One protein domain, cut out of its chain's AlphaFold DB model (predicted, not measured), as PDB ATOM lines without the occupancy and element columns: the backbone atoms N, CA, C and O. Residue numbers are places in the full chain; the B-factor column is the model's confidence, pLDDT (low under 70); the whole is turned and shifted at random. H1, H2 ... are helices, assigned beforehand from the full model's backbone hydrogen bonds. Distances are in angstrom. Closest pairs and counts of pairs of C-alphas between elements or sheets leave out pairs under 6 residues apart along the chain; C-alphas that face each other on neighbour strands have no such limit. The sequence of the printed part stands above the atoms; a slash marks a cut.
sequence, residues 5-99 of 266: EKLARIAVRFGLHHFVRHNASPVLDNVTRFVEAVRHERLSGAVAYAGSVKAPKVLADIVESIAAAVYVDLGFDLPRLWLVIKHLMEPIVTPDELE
ATOM      1  N   GLU A   5     154.288 212.221 242.861       83.69
ATOM      2  CA  GLU A   5     153.655 213.399 242.269       83.69
ATOM      3  C   GLU A   5     154.666 214.477 241.867       83.69
ATOM      4  O   GLU A   5     154.568 215.027 240.771       83.69
ATOM      5  N   LYS A   6     155.683 214.733 242.695       80.00
ATOM      6  CA  LYS A   6     156.741 215.697 242.361       80.00
ATOM      7  C   LYS A   6     157.524 215.259 241.130       80.00
ATOM      8  O   LYS A   6     157.736 216.055 240.219       80.00
ATOM      9  N   LEU A   7     157.898 213.982 241.075       86.56
ATOM     10  CA  LEU A   7     158.602 213.414 239.925       86.56
ATOM     11  C   LEU A   7     157.731 213.448 238.661       86.56
ATOM     12  O   LEU A   7     158.205 213.835 237.596       86.56
ATOM     13  N   ALA A   8     156.434 213.153 238.779       88.56
ATOM     14  CA  ALA A   8     155.508 213.253 237.655       88.56
ATOM     15  C   ALA A   8     155.363 214.697 237.141       88.56
ATOM     16  O   ALA A   8     155.379 214.925 235.933       88.56
ATOM     17  N   ARG A   9     155.282 215.693 238.033       86.19
ATOM     18  CA  ARG A   9     155.243 217.122 237.660       86.19
ATOM     19  C   ARG A   9     156.534 217.569 236.964       86.19
ATOM     20  O   ARG A   9     156.465 218.303 235.978       86.19
ATOM     21  N   ILE A  10     157.694 217.075 237.410       85.81
ATOM     22  CA  ILE A  10     158.983 217.269 236.722       85.81
ATOM     23  C   ILE A  10     158.909 216.696 235.299       85.81
ATOM     24  O   ILE A  10     159.222 217.401 234.339       85.81
ATOM     25  N   ALA A  11     158.406 215.471 235.131       89.12
ATOM     26  CA  ALA A  11     158.248 214.867 233.808       89.12
ATOM     27  C   ALA A  11     157.350 215.692 232.868       89.12
ATOM     28  O   ALA A  11     157.636 215.809 231.674       89.12
ATOM     29  N   VAL A  12     156.284 216.309 233.386       87.88
ATOM     30  CA  VAL A  12     155.439 217.216 232.591       87.88
ATOM     31  C   VAL A  12     156.204 218.481 232.202       87.88
ATOM     32  O   VAL A  12     156.217 218.848 231.026       87.88
ATOM     33  N   ARG A  13     156.885 219.118 233.160       84.62
ATOM     34  CA  ARG A  13     157.621 220.377 232.959       84.62
ATOM     35  C   ARG A  13     158.711 220.273 231.895       84.62
ATOM     36  O   ARG A  13     158.879 221.214 231.125       84.62
ATOM     37  N   PHE A  14     159.433 219.157 231.858       86.25
ATOM     38  CA  PHE A  14     160.510 218.919 230.892       86.25
ATOM     39  C   PHE A  14     160.034 218.227 229.607       86.25
ATOM     40  O   PHE A  14     160.851 217.833 228.783       86.25
ATOM     41  N   GLY A  15     158.720 218.050 229.421       87.12
ATOM     42  CA  GLY A  15     158.186 217.411 228.217       87.12
ATOM     43  C   GLY A  15     158.450 215.903 228.135       87.12
ATOM     44  O   GLY A  15     158.209 215.303 227.094       87.12
ATOM     45  N   LEU A  16     158.903 215.267 229.223       88.31
ATOM     46  CA  LEU A  16     159.274 213.848 229.249       88.31
ATOM     47  C   LEU A  16     158.089 212.915 228.960       88.31
ATOM     48  O   LEU A  16     158.266 211.826 228.422       88.31
ATOM     49  N   HIS A  17     156.871 213.371 229.254       87.38
ATOM     50  CA  HIS A  17     155.628 212.672 228.926       87.38
ATOM     51  C   HIS A  17     155.457 212.373 227.423       87.38
ATOM     52  O   HIS A  17     154.787 211.402 227.084       87.38
ATOM     53  N   HIS A  18     156.090 213.137 226.523       85.81
ATOM     54  CA  HIS A  18     156.067 212.864 225.078       85.81
ATOM     55  C   HIS A  18     156.904 211.645 224.666       85.81
ATOM     56  O   HIS A  18     156.706 211.101 223.583       85.81
ATOM     57  N   PHE A  19     157.828 211.204 225.523       84.31
ATOM     58  CA  PHE A  19     158.739 210.094 225.242       84.31
ATOM     59  C   PHE A  19     158.307 208.784 225.915       84.31
ATOM     60  O   PHE A  19     158.994 207.768 225.801       84.31
ATOM     61  N   VAL A  20     157.155 208.779 226.596       81.88
ATOM     62  CA  VAL A  20     156.570 207.570 227.184       81.88
ATOM     63  C   VAL A  20     156.130 206.641 226.051       81.88
ATOM     64  O   VAL A  20     155.153 206.911 225.354       81.88
ATOM     65  N   ARG A  21     156.807 205.505 225.877       78.31
ATOM     66  CA  ARG A  21     156.353 204.451 224.957       78.31
ATOM     67  C   ARG A  21     155.379 203.533 225.690       78.31
ATOM     68  O   ARG A  21     155.754 202.899 226.671       78.31
ATOM     69  N   HIS A  22     154.140 203.438 225.216       70.62
ATOM     70  CA  HIS A  22     153.116 202.569 225.801       70.62
ATOM     71  C   HIS A  22     152.280 201.878 224.715       70.62
ATOM     72  O   HIS A  22     152.186 202.363 223.593       70.62
ATOM     73  N   ASN A  23     151.662 200.745 225.068       64.50
ATOM     74  CA  ASN A  23     150.756 199.979 224.196       64.50
ATOM     75  C   ASN A  23     149.308 199.928 224.740       64.50
ATOM     76  O   ASN A  23     148.473 199.177 224.252       64.50
ATOM     77  N   ALA A  24     149.004 200.696 225.795       63.19
ATOM     78  CA  ALA A  24     147.705 200.686 226.469       63.19
ATOM     79  C   ALA A  24     147.030 202.066 226.398       63.19
ATOM     80  O   ALA A  24     147.586 203.052 226.882       63.19
ATOM     81  N   SER A  25     145.820 202.117 225.828       60.34
ATOM     82  CA  SER A  25     144.998 203.333 225.681       60.34
ATOM     83  C   SER A  25     144.633 204.037 227.006       60.34
ATOM     84  O   SER A  25     144.709 205.260 227.046       60.34
ATOM     85  N   PRO A  26     144.302 203.341 228.119       60.59
ATOM     86  CA  PRO A  26     143.864 204.006 229.360       60.59
ATOM     87  C   PRO A  26     144.965 204.800 230.081       60.59
ATOM     88  O   PRO A  26     144.683 205.674 230.897       60.59
ATOM     89  N   VAL A  27     146.235 204.482 229.806       60.78
ATOM     90  CA  VAL A  27     147.387 205.204 230.372       60.78
ATOM     91  C   VAL A  27     147.494 206.599 229.751       60.78
ATOM     92  O   VAL A  27     147.860 207.543 230.448       60.78
ATOM     93  N   LEU A  28     147.103 206.743 228.480       67.62
ATOM     94  CA  LEU A  28     147.150 208.009 227.754       67.62
ATOM     95  C   LEU A  28     146.130 209.012 228.303       67.62
ATOM     96  O   LEU A  28     146.484 210.169 228.505       67.62
ATOM     97  N   ASP A  29     144.916 208.571 228.635       74.50
ATOM     98  CA  ASP A  29     143.875 209.448 229.189       74.50
ATOM     99  C   ASP A  29     144.281 210.034 230.545       74.50
ATOM    100  O   ASP A  29     144.130 211.232 230.787       74.50
ATOM    101  N   ASN A  30     144.854 209.210 231.429       80.31
ATOM    102  CA  ASN A  30     145.305 209.668 232.744       80.31
ATOM    103  C   ASN A  30     146.530 210.588 232.650       80.31
ATOM    104  O   ASN A  30     146.599 211.580 233.375       80.31
ATOM    105  N   VAL A  31     147.482 210.284 231.759       85.44
ATOM    106  CA  VAL A  31     148.639 211.158 231.506       85.44
ATOM    107  C   VAL A  31     148.187 212.487 230.910       85.44
ATOM    108  O   VAL A  31     148.622 213.529 231.388       85.44
ATOM    109  N   THR A  32     147.275 212.470 229.937       84.00
ATOM    110  CA  THR A  32     146.766 213.682 229.277       84.00
ATOM    111  C   THR A  32     146.024 214.576 230.265       84.00
ATOM    112  O   THR A  32     146.380 215.742 230.407       84.00
ATOM    113  N   ARG A  33     145.089 214.015 231.046       84.12
ATOM    114  CA  ARG A  33     144.367 214.760 232.095       84.12
ATOM    115  C   ARG A  33     145.306 215.363 233.136       84.12
ATOM    116  O   ARG A  33     145.107 216.494 233.565       84.12
ATOM    117  N   PHE A  34     146.333 214.618 233.543       86.88
ATOM    118  CA  PHE A  34     147.323 215.120 234.493       86.88
ATOM    119  C   PHE A  34     148.175 216.248 233.890       86.88
ATOM    120  O   PHE A  34     148.410 217.258 234.547       86.88
ATOM    121  N   VAL A  35     148.604 216.114 232.630       86.94
ATOM    122  CA  VAL A  35     149.354 217.154 231.905       86.94
ATOM    123  C   VAL A  35     148.530 218.435 231.772       86.94
ATOM    124  O   VAL A  35     149.057 219.521 232.014       86.94
ATOM    125  N   GLU A  36     147.251 218.324 231.415       84.44
ATOM    126  CA  GLU A  36     146.331 219.464 231.320       84.44
ATOM    127  C   GLU A  36     146.141 220.155 232.672       84.44
ATOM    128  O   GLU A  36     146.283 221.376 232.746       84.44
ATOM    129  N   ALA A  37     145.921 219.387 233.746       81.19
ATOM    130  CA  ALA A  37     145.798 219.923 235.101       81.19
ATOM    131  C   ALA A  37     147.050 220.721 235.513       81.19
ATOM    132  O   ALA A  37     146.945 221.886 235.896       81.19
ATOM    133  N   VAL A  38     148.246 220.148 235.330       79.88
ATOM    134  CA  VAL A  38     149.523 220.810 235.666       79.88
ATOM    135  C   VAL A  38     149.761 222.071 234.820       79.88
ATOM    136  O   VAL A  38     150.308 223.060 235.312       79.88
ATOM    137  N   ARG A  39     149.358 222.071 233.541       79.38
ATOM    138  CA  ARG A  39     149.463 223.256 232.669       79.38
ATOM    139  C   ARG A  39     148.504 224.367 233.093       79.38
ATOM    140  O   ARG A  39     148.899 225.531 233.078       79.38
ATOM    141  N   HIS A  40     147.279 224.017 233.473       72.00
ATOM    142  CA  HIS A  40     146.259 224.979 233.886       72.00
ATOM    143  C   HIS A  40     146.606 225.652 235.224       72.00
ATOM    144  O   HIS A  40     146.441 226.864 235.359       72.00
ATOM    145  N   GLU A  41     147.169 224.903 236.179       69.19
ATOM    146  CA  GLU A  41     147.692 225.446 237.444       69.19
ATOM    147  C   GLU A  41     148.755 226.531 237.212       69.19
ATOM    148  O   GLU A  41     148.722 227.596 237.829       69.19
ATOM    149  N   ARG A  42     149.677 226.291 236.271       64.88
ATOM    150  CA  ARG A  42     150.756 227.236 235.948       64.88
ATOM    151  C   ARG A  42     150.248 228.555 235.359       64.88
ATOM    152  O   ARG A  42     150.946 229.560 235.452       64.88
ATOM    153  N   LEU A  43     149.075 228.542 234.727       61.38
ATOM    154  CA  LEU A  43     148.484 229.706 234.065       61.38
ATOM    155  C   LEU A  43     147.586 230.525 234.995       61.38
ATOM    156  O   LEU A  43     147.591 231.748 234.890       61.38
ATOM    157  N   SER A  44     146.817 229.885 235.885       56.66
ATOM    158  CA  SER A  44     145.852 230.608 236.728       56.66
ATOM    159  C   SER A  44     146.414 231.074 238.071       56.66
ATOM    160  O   SER A  44     145.769 231.884 238.732       56.66
ATOM    161  N   GLY A  45     147.571 230.556 238.509       49.91
ATOM    162  CA  GLY A  45     148.108 230.824 239.849       49.91
ATOM    163  C   GLY A  45     147.187 230.357 240.987       49.91
ATOM    164  O   GLY A  45     147.439 230.662 242.149       49.91
ATOM    165  N   ALA A  46     146.106 229.636 240.668       42.72
ATOM    166  CA  ALA A  46     145.104 229.192 241.618       42.72
ATOM    167  C   ALA A  46     145.300 227.710 241.961       42.72
ATOM    168  O   ALA A  46     145.361 226.844 241.089       42.72
ATOM    169  N   VAL A  47     145.290 227.436 243.266       47.09
ATOM    170  CA  VAL A  47     145.483 226.146 243.963       47.09
ATOM    171  C   VAL A  47     144.413 225.084 243.626       47.09
ATOM    172  O   VAL A  47     144.424 223.982 244.163       47.09
ATOM    173  N   ALA A  48     143.476 225.370 242.722       40.19
ATOM    174  CA  ALA A  48     142.258 224.579 242.548       40.19
ATOM    175  C   ALA A  48     142.468 223.154 241.996       40.19
ATOM    176  O   ALA A  48     141.550 222.346 242.096       40.19
ATOM    177  N   TYR A  49     143.639 222.828 241.436       44.97
ATOM    178  CA  TYR A  49     143.880 221.529 240.788       44.97
ATOM    179  C   TYR A  49     144.998 220.682 241.400       44.97
ATOM    180  O   TYR A  49     145.132 219.513 241.017       44.97
ATOM    181  N   ALA A  50     145.734 221.212 242.388       46.44
ATOM    182  CA  ALA A  50     146.883 220.550 243.003       46.44
ATOM    183  C   ALA A  50     146.440 219.385 243.910       46.44
ATOM    184  O   ALA A  50     146.468 219.471 245.134       46.44
ATOM    185  N   GLY A  51     145.973 218.300 243.292       53.16
ATOM    186  CA  GLY A  51     145.492 217.093 243.962       53.16
ATOM    187  C   GLY A  51     144.223 216.474 243.365       53.16
ATOM    188  O   GLY A  51     143.848 215.380 243.788       53.16
ATOM    189  N   SER A  52     143.568 217.111 242.384       59.25
ATOM    190  CA  SER A  52     142.322 216.586 241.790       59.25
ATOM    191  C   SER A  52     142.553 215.390 240.858       59.25
ATOM    192  O   SER A  52     141.646 214.588 240.641       59.25
ATOM    193  N   VAL A  53     143.768 215.247 240.312       71.00
ATOM    194  CA  VAL A  53     144.148 214.142 239.424       71.00
ATOM    195  C   VAL A  53     145.340 213.404 240.015       71.00
ATOM    196  O   VAL A  53     146.409 213.975 240.216       71.00
ATOM    197  N   LYS A  54     145.169 212.103 240.267       80.25
ATOM    198  CA  LYS A  54     146.242 211.245 240.775       80.25
ATOM    199  C   LYS A  54     147.404 211.200 239.779       80.25
ATOM    200  O   LYS A  54     147.208 210.824 238.624       80.25
ATOM    201  N   ALA A  55     148.612 211.495 240.257       83.31
ATOM    202  CA  ALA A  55     149.828 211.433 239.455       83.31
ATOM    203  C   ALA A  55     150.027 210.043 238.806       83.31
ATOM    204  O   ALA A  55     150.071 209.029 239.517       83.31
ATOM    205  N   PRO A  56     150.177 209.966 237.469       86.69
ATOM    206  CA  PRO A  56     150.500 208.723 236.782       86.69
ATOM    207  C   PRO A  56     151.899 208.242 237.171       86.69
ATOM    208  O   PRO A  56     152.891 208.923 236.916       86.69
ATOM    209  N   LYS A  57     151.990 207.041 237.750       87.94
ATOM    210  CA  LYS A  57     153.264 206.477 238.224       87.94
ATOM    211  C   LYS A  57     154.331 206.406 237.123       87.94
ATOM    212  O   LYS A  57     155.476 206.747 237.377       87.94
ATOM    213  N   VAL A  58     153.923 206.098 235.890       88.50
ATOM    214  CA  VAL A  58     154.812 206.024 234.717       88.50
ATOM    215  C   VAL A  58     155.639 207.296 234.493       88.50
ATOM    216  O   VAL A  58     156.770 207.223 234.025       88.50
ATOM    217  N   LEU A  59     155.108 208.470 234.846       89.62
ATOM    218  CA  LEU A  59     155.835 209.730 234.708       89.62
ATOM    219  C   LEU A  59     156.945 209.866 235.754       89.62
ATOM    220  O   LEU A  59     158.017 210.372 235.436       89.62
ATOM    221  N   ALA A  60     156.705 209.393 236.977       90.12
ATOM    222  CA  ALA A  60     157.740 209.321 237.999       90.12
ATOM    223  C   ALA A  60     158.807 208.285 237.629       90.12
ATOM    224  O   ALA A  60     159.995 208.604 237.667       90.12
ATOM    225  N   ASP A  61     158.372 207.102 237.181       91.12
ATOM    226  CA  ASP A  61     159.260 206.010 236.782       91.12
ATOM    227  C   ASP A  61     160.236 206.471 235.682       91.12
ATOM    228  O   ASP A  61     161.412 206.131 235.733       91.12
ATOM    229  N   ILE A  62     159.809 207.301 234.718       91.06
ATOM    230  CA  ILE A  62     160.704 207.847 233.677       91.06
ATOM    231  C   ILE A  62     161.802 208.737 234.258       91.06
ATOM    232  O   ILE A  62     162.955 208.626 233.846       91.06
ATOM    233  N   VAL A  63     161.471 209.613 235.207       90.19
ATOM    234  CA  VAL A  63     162.470 210.488 235.840       90.19
ATOM    235  C   VAL A  63     163.487 209.655 236.619       90.19
ATOM    236  O   VAL A  63     164.690 209.884 236.494       90.19
ATOM    237  N   GLU A  64     163.019 208.647 237.359       91.06
ATOM    238  CA  GLU A  64     163.884 207.700 238.073       91.06
ATOM    239  C   GLU A  64     164.751 206.884 237.103       91.06
ATOM    240  O   GLU A  64     165.947 206.718 237.335       91.06
ATOM    241  N   SER A  65     164.181 206.450 235.977       93.00
ATOM    242  CA  SER A  65     164.884 205.696 234.931       93.00
ATOM    243  C   SER A  65     166.006 206.512 234.293       93.00
ATOM    244  O   SER A  65     167.099 205.993 234.079       93.00
ATOM    245  N   ILE A  66     165.759 207.794 234.004       91.31
ATOM    246  CA  ILE A  66     166.772 208.705 233.453       91.31
ATOM    247  C   ILE A  66     167.892 208.914 234.470       91.31
ATOM    248  O   ILE A  66     169.064 208.806 234.114       91.31
ATOM    249  N   ALA A  67     167.550 209.161 235.738       90.94
ATOM    250  CA  ALA A  67     168.549 209.306 236.794       90.94
ATOM    251  C   ALA A  67     169.400 208.034 236.945       90.94
ATOM    252  O   ALA A  67     170.622 208.126 237.048       90.94
ATOM    253  N   ALA A  68     168.780 206.851 236.888       93.00
ATOM    254  CA  ALA A  68     169.483 205.573 236.934       93.00
ATOM    255  C   ALA A  68     170.392 205.354 235.712       93.00
ATOM    256  O   ALA A  68     171.528 204.915 235.870       93.00
ATOM    257  N   ALA A  69     169.934 205.696 234.504       94.69
ATOM    258  CA  ALA A  69     170.743 205.583 233.289       94.69
ATOM    259  C   ALA A  69     171.976 206.499 233.338       94.69
ATOM    260  O   ALA A  69     173.086 206.051 233.058       94.69
ATOM    261  N   VAL A  70     171.799 207.752 233.770       92.81
ATOM    262  CA  VAL A  70     172.905 208.703 233.975       92.81
ATOM    263  C   VAL A  70     173.862 208.202 235.057       92.81
ATOM    264  O   VAL A  70     175.071 208.313 234.909       92.81
ATOM    265  N   TYR A  71     173.345 207.613 236.137       94.62
ATOM    266  CA  TYR A  71     174.179 207.056 237.201       94.62
ATOM    267  C   TYR A  71     175.095 205.933 236.700       94.62
ATOM    268  O   TYR A  71     176.275 205.897 237.054       94.62
ATOM    269  N   VAL A  72     174.569 205.050 235.848       96.62
ATOM    270  CA  VAL A  72     175.352 203.986 235.203       96.62
ATOM    271  C   VAL A  72     176.385 204.574 234.234       96.62
ATOM    272  O   VAL A  72     177.542 204.163 234.277       96.62
ATOM    273  N   ASP A  73     176.004 205.559 233.414       95.75
ATOM    274  CA  ASP A  73     176.897 206.218 232.442       95.75
ATOM    275  C   ASP A  73     178.074 206.948 233.114       95.75
ATOM    276  O   ASP A  73     179.205 206.936 232.633       95.75
ATOM    277  N   LEU A  74     177.837 207.506 234.302       94.06
ATOM    278  CA  LEU A  74     178.859 208.164 235.115       94.06
ATOM    279  C   LEU A  74     179.775 207.192 235.874       94.06
ATOM    280  O   LEU A  74     180.589 207.638 236.683       94.06
ATOM    281  N   GLY A  75     179.647 205.879 235.656       94.06
ATOM    282  CA  GLY A  75     180.433 204.875 236.371       94.06
ATOM    283  C   GLY A  75     180.102 204.817 237.862       94.06
ATOM    284  O   GLY A  75     180.993 204.590 238.677       94.06
ATOM    285  N   PHE A  76     178.829 205.026 238.215       92.06
ATOM    286  CA  PHE A  76     178.321 205.000 239.590       92.06
ATOM    287  C   PHE A  76     178.821 206.155 240.487       92.06
ATOM    288  O   PHE A  76     178.888 206.027 241.709       92.06
ATOM    289  N   ASP A  77     179.135 207.316 239.902       91.75
ATOM    290  CA  ASP A  77     179.540 208.527 240.634       91.75
ATOM    291  C   ASP A  77     178.316 209.368 241.067       91.75
ATOM    292  O   ASP A  77     177.724 210.117 240.282       91.75
ATOM    293  N   LEU A  78     177.927 209.241 242.343       88.12
ATOM    294  CA  LEU A  78     176.804 209.977 242.944       88.12
ATOM    295  C   LEU A  78     177.000 211.512 242.965       88.12
ATOM    296  O   LEU A  78     176.059 212.226 242.607       88.12
ATOM    297  N   PRO A  79     178.169 212.064 243.356       89.75
ATOM    298  CA  PRO A  79     178.430 213.503 243.245       89.75
ATOM    299  C   PRO A  79     178.237 214.066 241.832       89.75
ATOM    300  O   PRO A  79     177.612 215.119 241.665       89.75
ATOM    301  N   ARG A  80     178.731 213.368 240.803       86.62
ATOM    302  CA  ARG A  80     178.539 213.781 239.403       86.62
ATOM    303  C   ARG A  80     177.089 213.644 238.968       86.62
ATOM    304  O   ARG A  80     176.585 214.551 238.308       86.62
ATOM    305  N   LEU A  81     176.401 212.578 239.387       89.00
ATOM    306  CA  LEU A  81     174.970 212.415 239.135       89.00
ATOM    307  C   LEU A  81     174.200 213.628 239.661       89.00
ATOM    308  O   LEU A  81     173.427 214.222 238.912       89.00
ATOM    309  N   TRP A  82     174.456 214.034 240.909       83.81
ATOM    310  CA  TRP A  82     173.807 215.194 241.521       83.81
ATOM    311  C   TRP A  82     174.011 216.478 240.707       83.81
ATOM    312  O   TRP A  82     173.055 217.218 240.482       83.81
ATOM    313  N   LEU A  83     175.220 216.726 240.194       85.94
ATOM    314  CA  LEU A  83     175.502 217.895 239.349       85.94
ATOM    315  C   LEU A  83     174.691 217.915 238.047       85.94
ATOM    316  O   LEU A  83     174.338 219.000 237.574       85.94
ATOM    317  N   VAL A  84     174.391 216.740 237.491       84.69
ATOM    318  CA  VAL A  84     173.586 216.594 236.272       84.69
ATOM    319  C   VAL A  84     172.099 216.752 236.588       84.69
ATOM    320  O   VAL A  84     171.416 217.561 235.957       84.69
ATOM    321  N   ILE A  85     171.592 216.033 237.594       83.69
ATOM    322  CA  ILE A  85     170.149 215.986 237.872       83.69
ATOM    323  C   ILE A  85     169.638 217.175 238.691       83.69
ATOM    324  O   ILE A  85     168.434 217.416 238.680       83.69
ATOM    325  N   LYS A  86     170.501 217.971 239.345       82.38
ATOM    326  CA  LYS A  86     170.059 219.127 240.153       82.38
ATOM    327  C   LYS A  86     169.162 220.093 239.376       82.38
ATOM    328  O   LYS A  86     168.136 220.512 239.889       82.38
ATOM    329  N   HIS A  87     169.480 220.367 238.108       74.94
ATOM    330  CA  HIS A  87     168.702 221.295 237.280       74.94
ATOM    331  C   HIS A  87     167.359 220.699 236.843       74.94
ATOM    332  O   HIS A  87     166.373 221.420 236.713       74.94
ATOM    333  N   LEU A  88     167.304 219.375 236.653       73.81
ATOM    334  CA  LEU A  88     166.051 218.646 236.428       73.81
ATOM    335  C   LEU A  88     165.152 218.716 237.670       73.81
ATOM    336  O   LEU A  88     163.927 218.749 237.588       73.81
ATOM    337  N   MET A  89     165.796 218.763 238.830       70.38
ATOM    338  CA  MET A  89     165.198 218.736 240.148       70.38
ATOM    339  C   MET A  89     165.023 220.137 240.769       70.38
ATOM    340  O   MET A  89     164.707 220.240 241.947       70.38
ATOM    341  N   GLU A  90     165.174 221.233 240.019       67.94
ATOM    342  CA  GLU A  90     165.005 222.590 240.556       67.94
ATOM    343  C   GLU A  90     163.841 223.348 239.894       67.94
ATOM    344  O   GLU A  90     163.824 223.534 238.671       67.94
ATOM    345  N   PRO A  91     162.842 223.822 240.665       58.25
ATOM    346  CA  PRO A  91     162.616 223.578 242.092       58.25
ATOM    347  C   PRO A  91     161.868 222.245 242.316       58.25
ATOM    348  O   PRO A  91     160.736 222.104 241.859       58.25
ATOM    349  N   ILE A  92     162.447 221.274 243.042       54.91
ATOM    350  CA  ILE A  92     161.685 220.164 243.670       54.91
ATOM    351  C   ILE A  92     160.677 220.758 244.663       54.91
ATOM    352  O   ILE A  92     159.624 220.173 244.902       54.91
ATOM    353  N   VAL A  93     161.050 221.894 245.257       46.53
ATOM    354  CA  VAL A  93     160.284 222.664 246.230       46.53
ATOM    355  C   VAL A  93     159.705 223.861 245.498       46.53
ATOM    356  O   VAL A  93     160.422 224.823 245.228       46.53
ATOM    357  N   THR A  94     158.433 223.797 245.111       49.56
ATOM    358  CA  THR A  94     157.752 224.986 244.589       49.56
ATOM    359  C   THR A  94     157.761 226.085 245.662       49.56
ATOM    360  O   THR A  94     157.799 225.769 246.852       49.56
ATOM    361  N   PRO A  95     157.734 227.375 245.294       42.47
ATOM    362  CA  PRO A  95     157.550 228.464 246.255       42.47
ATOM    363  C   PRO A  95     156.373 228.209 247.214       42.47
ATOM    364  O   PRO A  95     156.496 228.483 248.399       42.47
ATOM    365  N   ASP A  96     155.315 227.543 246.739       43.62
ATOM    366  CA  ASP A  96     154.169 227.100 247.550       43.62
ATOM    367  C   ASP A  96     154.540 226.088 248.654       43.62
ATOM    368  O   ASP A  96     153.934 226.075 249.722       43.62
ATOM    369  N   GLU A  97     155.547 225.233 248.433       44.69
ATOM    370  CA  GLU A  97     156.096 224.336 249.461       44.69
ATOM    371  C   GLU A  97     156.998 225.075 250.461       44.69
ATOM    372  O   GLU A  97     157.135 224.625 251.598       44.69
ATOM    373  N   LEU A  98     157.586 226.209 250.062       39.72
ATOM    374  CA  LEU A  98     158.322 227.109 250.957       39.72
ATOM    375  C   LEU A  98     157.364 227.999 251.774       39.72
ATOM    376  O   LEU A  98     157.660 228.342 252.917       39.72
ATOM    377  N   GLU A  99     156.188 228.310 251.218       43.94
ATOM    378  CA  GLU A  99     155.064 228.953 251.912       43.94
ATOM    379  C   GLU A  99     154.287 227.993 252.824       43.94
ATOM    380  O   GLU A  99     153.523 228.442 253.687       43.94
TER     381      GLU A  99
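This is residues 5 to 99 of the 266 residues of the protein "Ribonuclease 3-like protein 2" of Cajanus cajan (UniProt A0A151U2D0). A flat frame of helices stands round short H1 in the middle, with long H3 along one side, long H4 along another, and H5 folding back from H4's end. The printed part has 95 residues, six named helices, H1 to H6, and no named strand: all helix, only just compact, close to loose, radius of gyration of the C-alphas 14.6 A, spans 42 by 40 by 16 A.

H1, residues 5 to 13, touches residues 57 to 64 alone of H4, residues 57 to 73, about perpendicular at 78 degrees; closest C-alphas, Ala 8 and Ala 60, 4.5 A. H2, residues 16 to 19, only just touches H4, with 3 pairs of C-alphas within 8 A, closest His 17 and Leu 59, 6.5 A. H1 only just touches H3, residues 25 to 44, with 3 such pairs, closest Val 12 and Val 35, 6.1 A. H5, residues 78 to 85, touches H4 at a steep tilt of 52 degrees, closest C-alphas Tyr 71 and Leu 81, 5.8 A. H6, residues 95 to 98, touches no helix. O i to N i+4 pairs are all within hydrogen-bond range in H1 and H5, 14 of 16 in H3, 12 of 13 in H4; H2 and H6 are too short.

H3 measures 29.4 A, H4 24.3 A, first to last C-alpha. H1 begins at C-alpha 5 (153.655, 213.399, 242.269); H6 ends at C-alpha 98 (158.322, 227.109, 250.957).

The printed part has no cut. The link H3 to H4 is long, 12 residues. Confidence is under 70 in residues 23 to 28, 41 to 52 and 90 to 99.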